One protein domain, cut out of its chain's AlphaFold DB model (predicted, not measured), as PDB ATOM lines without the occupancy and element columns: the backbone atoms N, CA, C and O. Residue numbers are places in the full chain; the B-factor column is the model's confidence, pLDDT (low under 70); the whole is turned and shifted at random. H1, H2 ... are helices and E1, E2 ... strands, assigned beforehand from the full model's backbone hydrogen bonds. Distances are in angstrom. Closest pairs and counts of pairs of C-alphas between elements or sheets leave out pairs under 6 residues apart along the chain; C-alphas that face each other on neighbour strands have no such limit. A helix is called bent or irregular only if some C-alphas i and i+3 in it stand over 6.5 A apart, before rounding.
ATOM      1  N   VAL A  13      93.664 179.053  88.342       91.81
ATOM      2  CA  VAL A  13      94.747 180.045  88.236       91.81
ATOM      3  C   VAL A  13      94.776 180.968  89.457       91.81
ATOM      4  O   VAL A  13      95.828 181.140  90.065       91.81
ATOM      5  N   VAL A  14      93.625 181.506  89.873       91.25
ATOM      6  CA  VAL A  14      93.530 182.379  91.056       91.25
ATOM      7  C   VAL A  14      93.981 181.644  92.316       91.25
ATOM      8  O   VAL A  14      94.776 182.183  93.084       91.25
ATOM      9  N   SER A  15      93.520 180.408  92.522       93.44
ATOM     10  CA  SER A  15      93.922 179.599  93.677       93.44
ATOM     11  C   SER A  15      95.435 179.366  93.700       93.44
ATOM     12  O   SER A  15      96.065 179.569  94.736       93.44
ATOM     13  N   ALA A  16      96.038 179.022  92.558       94.19
ATOM     14  CA  ALA A  16      97.484 178.845  92.452       94.19
ATOM     15  C   ALA A  16      98.247 180.136  92.796       94.19
ATOM     16  O   ALA A  16      99.166 180.103  93.614       94.19
ATOM     17  N   CYS A  17      97.826 181.284  92.252       93.44
ATOM     18  CA  CYS A  17      98.420 182.583  92.577       93.44
ATOM     19  C   CYS A  17      98.299 182.923  94.071       93.44
ATOM     20  O   CYS A  17      99.251 183.441  94.656       93.44
ATOM     21  N   LEU A  18      97.163 182.611  94.704       93.25
ATOM     22  CA  LEU A  18      96.976 182.818  96.142       93.25
ATOM     23  C   LEU A  18      97.917 181.944  96.971       93.25
ATOM     24  O   LEU A  18      98.486 182.441  97.934       93.25
ATOM     25  N   GLN A  19      98.104 180.671  96.605       96.19
ATOM     26  CA  GLN A  19      99.021 179.789  97.335       96.19
ATOM     27  C   GLN A  19     100.470 180.271  97.246       96.19
ATOM     28  O   GLN A  19     101.156 180.284  98.261       96.19
ATOM     29  N   VAL A  20     100.913 180.719  96.066       96.75
ATOM     30  CA  VAL A  20     102.278 181.241  95.867       96.75
ATOM     31  C   VAL A  20     102.555 182.459  96.750       96.75
ATOM     32  O   VAL A  20     103.642 182.581  97.304       96.75
ATOM     33  N   ASN A  21     101.574 183.345  96.916       96.06
ATOM     34  CA  ASN A  21     101.743 184.601  97.655       96.06
ATOM     35  C   ASN A  21     101.306 184.524  99.127       96.06
ATOM     36  O   ASN A  21     101.405 185.511  99.858       96.06
ATOM     37  N   LYS A  22     100.796 183.370  99.567       97.06
ATOM     38  CA  LYS A  22     100.128 183.198 100.860       97.06
ATOM     39  C   LYS A  22     100.998 183.625 102.036       97.06
ATOM     40  O   LYS A  22     100.530 184.378 102.887       97.06
ATOM     41  N   ASP A  23     102.235 183.145 102.082       97.81
ATOM     42  CA  ASP A  23     103.111 183.354 103.235       97.81
ATOM     43  C   ASP A  23     103.546 184.820 103.346       97.81
ATOM     44  O   ASP A  23     103.483 185.398 104.431       97.81
ATOM     45  N   SER A  24     103.880 185.456 102.220       97.00
ATOM     46  CA  SER A  24     104.218 186.884 102.160       97.00
ATOM     47  C   SER A  24     103.050 187.762 102.610       97.00
ATOM     48  O   SER A  24     103.221 188.620 103.476       97.00
ATOM     49  N   LEU A  25     101.843 187.517 102.086       96.62
ATOM     50  CA  LEU A  25     100.640 188.270 102.454       96.62
ATOM     51  C   LEU A  25     100.265 188.073 103.928       96.62
ATOM     52  O   LEU A  25      99.901 189.033 104.608       96.62
ATOM     53  N   LEU A  26     100.380 186.841 104.437       97.69
ATOM     54  CA  LEU A  26     100.140 186.547 105.846       97.69
ATOM     55  C   LEU A  26     101.150 187.275 106.737       97.69
ATOM     56  O   LEU A  26     100.752 187.890 107.723       97.69
ATOM     57  N   ASN A  27     102.435 187.245 106.380       97.88
ATOM     58  CA  ASN A  27     103.481 187.934 107.127       97.88
ATOM     59  C   ASN A  27     103.247 189.450 107.159       97.88
ATOM     60  O   ASN A  27     103.226 190.033 108.238       97.88
ATOM     61  N   ILE A  28     102.979 190.075 106.006       97.88
ATOM     62  CA  ILE A  28     102.655 191.508 105.917       97.88
ATOM     63  C   ILE A  28     101.466 191.852 106.820       97.88
ATOM     64  O   ILE A  28     101.535 192.795 107.607       97.88
ATOM     65  N   SER A  29     100.393 191.056 106.767       97.31
ATOM     66  CA  SER A  29      99.219 191.269 107.617       97.31
ATOM     67  C   SER A  29      99.555 191.189 109.107       97.31
ATOM     68  O   SER A  29      99.041 191.992 109.885       97.31
ATOM     69  N   GLN A  30     100.387 190.230 109.515       98.12
ATOM     70  CA  GLN A  30     100.796 190.074 110.910       98.12
ATOM     71  C   GLN A  30     101.684 191.231 111.369       98.12
ATOM     72  O   GLN A  30     101.494 191.736 112.472       98.12
ATOM     73  N   GLU A  31     102.622 191.679 110.540       97.69
ATOM     74  CA  GLU A  31     103.522 192.776 110.892       97.69
ATOM     75  C   GLU A  31     102.784 194.112 111.022       97.69
ATOM     76  O   GLU A  31     102.997 194.822 112.006       97.69
ATOM     77  N   ILE A  32     101.853 194.415 110.109       97.12
ATOM     78  CA  ILE A  32     100.983 195.598 110.219       97.12
ATOM     79  C   ILE A  32     100.132 195.515 111.493       97.12
ATOM     80  O   ILE A  32     100.010 196.492 112.227       97.12
ATOM     81  N   TRP A  33      99.571 194.341 111.802       96.81
ATOM     82  CA  TRP A  33      98.739 194.172 112.995       96.81
ATOM     83  C   TRP A  33      99.526 194.333 114.305       96.81
ATOM     84  O   TRP A  33      99.036 194.952 115.247       96.81
ATOM     85  N   LYS A  34     100.758 193.811 114.373       97.25
ATOM     86  CA  LYS A  34     101.638 193.944 115.549       97.25
ATOM     87  C   LYS A  34     102.146 195.372 115.760       97.25
ATOM     88  O   LYS A  34     102.594 195.693 116.860       97.25
ATOM     89  N   ARG A  35     102.121 196.208 114.719       95.00
ATOM     90  CA  ARG A  35     102.652 197.578 114.715       95.00
ATOM     91  C   ARG A  35     101.550 198.550 114.283       95.00
ATOM     92  O   ARG A  35     101.654 199.136 113.209       95.00
ATOM     93  N   PRO A  36     100.483 198.709 115.087       92.69
ATOM     94  CA  PRO A  36      99.386 199.585 114.718       92.69
ATOM     95  C   PRO A  36      99.867 201.038 114.680       92.69
ATOM     96  O   PRO A  36     100.298 201.598 115.687       92.69
ATOM     97  N   GLU A  37      99.760 201.645 113.507       94.06
ATOM     98  CA  GLU A  37      99.977 203.069 113.278       94.06
ATOM     99  C   GLU A  37      98.622 203.751 113.054       94.06
ATOM    100  O   GLU A  37      97.669 203.125 112.587       94.06
ATOM    101  N   THR A  38      98.499 205.025 113.435       88.88
ATOM    102  CA  THR A  38      97.216 205.746 113.369       88.88
ATOM    103  C   THR A  38      97.389 207.193 112.926       88.88
ATOM    104  O   THR A  38      98.469 207.774 113.050       88.88
ATOM    105  N   MET A  39      96.280 207.794 112.489       84.75
ATOM    106  CA  MET A  39      96.143 209.230 112.240       84.75
ATOM    107  C   MET A  39      97.159 209.766 111.223       84.75
ATOM    108  O   MET A  39      97.886 210.710 111.521       84.75
ATOM    109  N   PHE A  40      97.202 209.183 110.022       85.19
ATOM    110  CA  PHE A  40      98.098 209.605 108.933       85.19
ATOM    111  C   PHE A  40      99.591 209.369 109.220       85.19
ATOM    112  O   PHE A  40     100.442 209.909 108.521       85.19
ATOM    113  N   ASN A  41      99.931 208.560 110.228       90.06
ATOM    114  CA  ASN A  41     101.313 208.178 110.544       90.06
ATOM    115  C   ASN A  41     101.595 206.702 110.231       90.06
ATOM    116  O   ASN A  41     102.507 206.116 110.803       90.06
ATOM    117  N   GLU A  42     100.803 206.088 109.352       93.94
ATOM    118  CA  GLU A  42     100.945 204.707 108.883       93.94
ATOM    119  C   GLU A  42     102.136 204.498 107.928       93.94
ATOM    120  O   GLU A  42     101.978 203.974 106.825       93.94
ATOM    121  N   VAL A  43     103.328 204.954 108.328       94.56
ATOM    122  CA  VAL A  43     104.553 204.928 107.516       94.56
ATOM    123  C   VAL A  43     105.011 203.494 107.267       94.56
ATOM    124  O   VAL A  43     105.246 203.114 106.123       94.56
ATOM    125  N   PHE A  44     105.072 202.660 108.307       95.81
ATOM    126  CA  PHE A  44     105.468 201.262 108.161       95.81
ATOM    127  C   PHE A  44     104.489 200.488 107.275       95.81
ATOM    128  O   PHE A  44     104.918 199.735 106.394       95.81
ATOM    129  N   ALA A  45     103.180 200.671 107.475       96.50
ATOM    130  CA  ALA A  45     102.180 200.008 106.642       96.50
ATOM    131  C   ALA A  45     102.246 200.485 105.179       96.50
ATOM    132  O   ALA A  45     102.170 199.660 104.265       96.50
ATOM    133  N   HIS A  46     102.427 201.791 104.956       96.94
ATOM    134  CA  HIS A  46     102.588 202.380 103.628       96.94
ATOM    135  C   HIS A  46     103.795 201.798 102.887       96.94
ATOM    136  O   HIS A  46     103.640 201.259 101.788       96.94
ATOM    137  N   ASP A  47     104.978 201.858 103.498       96.81
ATOM    138  CA  ASP A  47     106.228 201.403 102.886       96.81
ATOM    139  C   ASP A  47     106.169 199.903 102.581       96.81
ATOM    140  O   ASP A  47     106.471 199.469 101.469       96.81
ATOM    141  N   THR A  48     105.678 199.105 103.536       97.50
ATOM    142  CA  THR A  48     105.571 197.646 103.382       97.50
ATOM    143  C   THR A  48     104.659 197.265 102.213       97.50
ATOM    144  O   THR A  48     105.001 196.399 101.408       97.50
ATOM    145  N   LEU A  49     103.487 197.901 102.099       97.69
ATOM    146  CA  LEU A  49     102.519 197.577 101.049       97.69
ATOM    147  C   LEU A  49     102.972 198.071  99.675       97.69
ATOM    148  O   LEU A  49     102.826 197.349  98.688       97.69
ATOM    149  N   THR A  50     103.515 199.285  99.599       97.88
ATOM    150  CA  THR A  50     103.974 199.868  98.331       97.88
ATOM    151  C   THR A  50     105.159 199.098  97.762       97.88
ATOM    152  O   THR A  50     105.116 198.745  96.582       97.88
ATOM    153  N   GLN A  51     106.143 198.744  98.594       97.81
ATOM    154  CA  GLN A  51     107.275 197.917  98.183       97.81
ATOM    155  C   GLN A  51     106.806 196.546  97.681       97.81
ATOM    156  O   GLN A  51     107.149 196.148  96.568       97.81
ATOM    157  N   TYR A  52     105.970 195.846  98.455       97.81
ATOM    158  CA  TYR A  52     105.480 194.525  98.061       97.81
ATOM    159  C   TYR A  52     104.744 194.567  96.714       97.81
ATOM    160  O   TYR A  52     104.984 193.737  95.842       97.81
ATOM    161  N   LEU A  53     103.867 195.551  96.502       97.12
ATOM    162  CA  LEU A  53     103.115 195.669  95.252       97.12
ATOM    163  C   LEU A  53     104.016 196.004  94.054       97.12
ATOM    164  O   LEU A  53     103.790 195.468  92.967       97.12
ATOM    165  N   GLN A  54     105.052 196.829  94.238       97.12
ATOM    166  CA  GLN A  54     106.058 197.080  93.198       97.12
ATOM    167  C   GLN A  54     106.796 195.795  92.806       97.12
ATOM    168  O   GLN A  54     106.953 195.522  91.617       97.12
ATOM    169  N   GLU A  55     107.186 194.974  93.785       95.81
ATOM    170  CA  GLU A  55     107.831 193.673  93.548       95.81
ATOM    171  C   GLU A  55     106.910 192.692  92.800       95.81
ATOM    172  O   GLU A  55     107.383 191.902  91.984       95.81
ATOM    173  N   GLN A  56     105.590 192.779  93.009       94.31
ATOM    174  CA  GLN A  56     104.586 192.013  92.256       94.31
ATOM    175  C   GLN A  56     104.300 192.572  90.846       94.31
ATOM    176  O   GLN A  56     103.450 192.038  90.132       94.31
ATOM    177  N   GLY A  57     104.990 193.640  90.427       94.12
ATOM    178  CA  GLY A  57     104.869 194.226  89.091       94.12
ATOM    179  C   GLY A  57     103.739 195.247  88.932       94.12
ATOM    180  O   GLY A  57     103.394 195.600  87.804       94.12
ATOM    181  N   PHE A  58     103.153 195.738  90.029       96.31
ATOM    182  CA  PHE A  58     102.209 196.852  89.964       96.31
ATOM    183  C   PHE A  58     102.947 198.167  89.708       96.31
ATOM    184  O   PHE A  58     104.024 198.422  90.250       96.31
ATOM    185  N   GLN A  59     102.318 199.062  88.948       97.44
ATOM    186  CA  GLN A  59     102.748 200.451  88.881       97.44
ATOM    187  C   GLN A  59     102.229 201.187  90.117       97.44
ATOM    188  O   GLN A  59     101.043 201.502  90.222       97.44
ATOM    189  N   VAL A  60     103.121 201.431  91.078       98.00
ATOM    190  CA  VAL A  60     102.771 202.063  92.354       98.00
ATOM    191  C   VAL A  60     103.159 203.539  92.355       98.00
ATOM    192  O   VAL A  60     104.301 203.896  92.079       98.00
ATOM    193  N   THR A  61     102.194 204.389  92.701       97.50
ATOM    194  CA  THR A  61     102.374 205.812  93.002       97.50
ATOM    195  C   THR A  61     102.205 206.020  94.516       97.50
ATOM    196  O   THR A  61     101.066 205.960  94.998       97.50
ATOM    197  N   PRO A  62     103.293 206.233  95.279       95.56
ATOM    198  CA  PRO A  62     103.211 206.564  96.703       95.56
ATOM    199  C   PRO A  62     102.661 207.986  96.913       95.56
ATOM    200  O   PRO A  62     102.543 208.761  95.962       95.56
ATOM    201  N   HIS A  63     102.301 208.319  98.156       93.75
ATOM    202  CA  HIS A  63     101.755 209.623  98.578       93.75
ATOM    203  C   HIS A  63     100.626 210.158  97.673       93.75
ATOM    204  O   HIS A  63     100.568 211.333  97.298       93.75
ATOM    205  N   TYR A  64      99.717 209.277  97.253       93.88
ATOM    206  CA  TYR A  64      98.706 209.619  96.262       93.88
ATOM    207  C   TYR A  64      97.550 210.412  96.875       93.88
ATOM    208  O   TYR A  64      96.708 209.858  97.578       93.88
ATOM    209  N   LYS A  65      97.462 211.703  96.525       90.88
ATOM    210  CA  LYS A  65      96.423 212.682  96.926       90.88
ATOM    211  C   LYS A  65      96.359 213.020  98.419       90.88
ATOM    212  O   LYS A  65      95.950 214.131  98.739       90.88
ATOM    213  N   VAL A  66      96.721 212.095  99.304       85.81
ATOM    214  CA  VAL A  66      96.747 212.284 100.756       85.81
ATOM    215  C   VAL A  66      98.134 211.901 101.262       85.81
ATOM    216  O   VAL A  66      98.539 210.742 101.200       85.81
ATOM    217  N   ASP A  67      98.861 212.906 101.728       80.75
ATOM    218  CA  ASP A  67     100.188 212.776 102.326       80.75
ATOM    219  C   ASP A  67     100.041 212.446 103.829       80.75
ATOM    220  O   ASP A  67      99.130 212.998 104.461       80.75
ATOM    221  N   PRO A  68     100.854 211.545 104.416       87.19
ATOM    222  CA  PRO A  68     101.927 210.760 103.797       87.19
ATOM    223  C   PRO A  68     101.519 209.347 103.384       87.19
ATOM    224  O   PRO A  68     102.286 208.668 102.718       87.19
ATOM    225  N   THR A  69     100.347 208.848 103.760       91.31
ATOM    226  CA  THR A  69     100.175 207.386 103.839       91.31
ATOM    227  C   THR A  69      99.304 206.784 102.747       91.31
ATOM    228  O   THR A  69      99.291 205.562 102.576       91.31
ATOM    229  N   ALA A  70      98.630 207.595 101.927       94.44
ATOM    230  CA  ALA A  70      97.872 207.059 100.800       94.44
ATOM    231  C   ALA A  70      98.787 206.676  99.630       94.44
ATOM    232  O   ALA A  70      99.767 207.350  99.330       94.44
ATOM    233  N   PHE A  71      98.434 205.614  98.909       96.75
ATOM    234  CA  PHE A  71      99.113 205.196  97.682       96.75
ATOM    235  C   PHE A  71      98.103 204.705  96.641       96.75
ATOM    236  O   PHE A  71      96.948 204.406  96.954       96.75
ATOM    237  N   ARG A  72      98.542 204.617  95.386       97.50
ATOM    238  CA  ARG A  72      97.789 204.023  94.276       97.50
ATOM    239  C   ARG A  72      98.626 202.926  93.636       97.50
ATOM    240  O   ARG A  72      99.781 203.172  93.319       97.50
ATOM    241  N   ALA A  73      98.049 201.748  93.425       97.56
ATOM    242  CA  ALA A  73      98.687 200.648  92.710       97.56
ATOM    243  C   ALA A  73      97.837 200.267  91.496       97.56
ATOM    244  O   ALA A  73      96.636 200.026  91.626       97.56
ATOM    245  N   GLU A  74      98.454 200.239  90.321       96.94
ATOM    246  CA  GLU A  74      97.786 199.995  89.045       96.94
ATOM    247  C   GLU A  74      98.350 198.731  88.397       96.94
ATOM    248  O   GLU A  74      99.557 198.489  88.415       96.94
ATOM    249  N   PHE A  75      97.468 197.914  87.823       93.19
ATOM    250  CA  PHE A  75      97.832 196.723  87.064       93.19
ATOM    251  C   PHE A  75      97.090 196.730  85.732       93.19
ATOM    252  O   PHE A  75      95.864 196.857  85.702       93.19
ATOM    253  N   GLN A  76      97.831 196.575  84.636       88.75
ATOM    254  CA  GLN A  76      97.267 196.531  83.295       88.75
ATOM    255  C   GLN A  76      97.116 195.079  82.839       88.75
ATOM    256  O   GLN A  76      98.094 194.348  82.710       88.75
ATOM    257  N   SER A  77      95.881 194.665  82.547       81.38
ATOM    258  CA  SER A  77      95.636 193.374  81.903       81.38
ATOM    259  C   SER A  77      95.907 193.468  80.399       81.38
ATOM    260  O   SER A  77      95.407 194.378  79.726       81.38
ATOM    261  N   ALA A  78      96.647 192.494  79.864       70.38
ATOM    262  CA  ALA A  78      97.041 192.417  78.453       70.38
ATOM    263  C   ALA A  78      95.854 192.409  77.463       70.38
ATOM    264  O   ALA A  78      96.008 192.777  76.306       70.38
ATOM    265  N   VAL A  79      94.642 192.067  77.914       62.06
ATOM    266  CA  VAL A  79      93.428 191.991  77.069       62.06
ATOM    267  C   VAL A  79      92.932 193.372  76.591       62.06
ATOM    268  O   VAL A  79      92.084 193.477  75.707       62.06
ATOM    269  N   SER A  80      93.443 194.457  77.166       56.44
ATOM    270  CA  SER A  80      92.962 195.817  76.888       56.44
ATOM    271  C   SER A  80      93.483 196.430  75.580       56.44
ATOM    272  O   SER A  80      92.776 197.236  74.973       56.44
ATOM    273  N   GLU A  81      94.668 196.045  75.101       52.91
ATOM    274  CA  GLU A  81      95.257 196.642  73.890       52.91
ATOM    275  C   GLU A  81      94.661 196.057  72.601       52.91
ATOM    276  O   GLU A  81      94.409 196.786  71.639       52.91
ATOM    277  N   GLU A  82      94.317 194.769  72.596       49.28
ATOM    278  CA  GLU A  82      93.855 194.074  71.388       49.28
ATOM    279  C   GLU A  82      92.425 194.486  70.968       49.28
ATOM    280  O   GLU A  82      92.115 194.576  69.782       49.28
ATOM    281  N   LEU A  83      91.571 194.887  71.920       53.06
ATOM    282  CA  LEU A  83      90.192 195.330  71.646       53.06
ATOM    283  C   LEU A  83      90.065 196.807  71.229       53.06
ATOM    284  O   LEU A  83      88.977 197.244  70.832       53.06
ATOM    285  N   THR A  84      91.144 197.592  71.316       52.19
ATOM    286  CA  THR A  84      91.141 199.011  70.908       52.19
ATOM    287  C   THR A  84      91.667 199.231  69.489       52.19
ATOM    288  O   THR A  84      91.288 200.217  68.852       52.19
ATOM    289  N   SER A  85      92.451 198.290  68.949       47.41
ATOM    290  CA  SER A  85      92.977 198.350  67.577       47.41
ATOM    291  C   SER A  85      91.931 197.965  66.515       47.41
ATOM    292  O   SER A  85      91.868 198.575  65.445       47.41
ATOM    293  N   ASP A  86      91.020 197.036  66.832       49.25
ATOM    294  CA  ASP A  86      90.047 196.503  65.860       49.25
ATOM    295  C   ASP A  86      88.819 197.412  65.611       49.25
ATOM    296  O   ASP A  86      88.063 197.233  64.658       49.25
ATOM    297  N   ARG A  87      88.627 198.479  66.405       55.78
ATOM    298  CA  ARG A  87      87.518 199.442  66.206       55.78
ATOM    299  C   ARG A  87      87.799 200.542  65.169       55.78
ATOM    300  O   ARG A  87      87.011 201.477  65.053       55.78
TER     301      ARG A  87
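What this domain is: This is residues 13 to 87 of the 93 residues of an uncharacterized protein of Ramazzottius varieornatus (UniProt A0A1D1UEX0). The body is a helical hairpin, arms H1b and H2 side by side and running opposite ways, with the small strand hairpin E1 and E2 packed on residues 49 to 54 of H2. From this flat body two ends stick out: residues 13 to 20, the arm H1a of the bent first helix, and residues 77 to 87, which hold H3 and make much of the length. The printed part has 75 residues with three named helices and two named strands, in the order H1, H2, E1, E2, H3; the sheet E1 - E2 is antiparallel and the class is mostly helix. The whole is loose, with a radius of gyration of the C-alphas of 15.8 A, and spans 50 by 33 by 15 A, only just flat.

Where its parts are: H1, residues 13 to 34, was assigned as one helix by its hydrogen bonds but is bent: C-alphas 20 and 23 are 7.7 A apart. Its arm H1a, residues 13 to 20, begins at C-alpha 13 (94.747, 180.045, 88.236) and is 10.8 A long; its arm H1b, residues 23 to 34, is 16.3 A long. H2, residues 43 to 55, measures 18.2 A and begins at C-alpha 43 (104.553, 204.928, 107.516). E1, residues 59 to 61, measures 6.8 A, and E2, residues 72 to 74, 6.6 A. H3, residues 79 to 87, measures 14.4 A and ends at C-alpha 87 (87.518, 199.442, 66.206); it is neither bent nor irregular, but only just: C-alphas 79 and 82 are 6.1 A apart.

How they stand to each other: H1a and H1b stand at a steep tilt of 62 degrees. H1b and H2 form a helical hairpin and touch, with residues 28 to 32 and 44 to 49 alone; their closest C-alphas, of Ile 32 and Ala 45, are 5.8 A apart. They run opposite ways at a shallow tilt of 10 degrees. The closest C-alphas of H2 and E1 are those of Gln 54 and Val 60, 6.0 A; of H2 and E2, those of Leu 53 and Ala 73, 7.1 A. E1 and E2 are an antiparallel hairpin at 165 degrees, with N 61 and O 72 at 2.8 A and N 59 and O 74 at 2.9 A, both within hydrogen-bond range. H1a and H3 touch no helix. In H1a, H1b and H2 every O i to N i+4 pair is within range; in H3 0 of 5 are, and 1 of 6 O i to N i+3 pairs.

The domain as a whole: The C-alphas farthest apart are those of Lys 34 and Arg 87, 51.6 A. Without the stretches that stand free, the body of 56 residues spans 31 by 31 by 11 A. The printed part has no cut and no long link. Its mean pLDDT is 89.2; residues 79 to 87 are under 70.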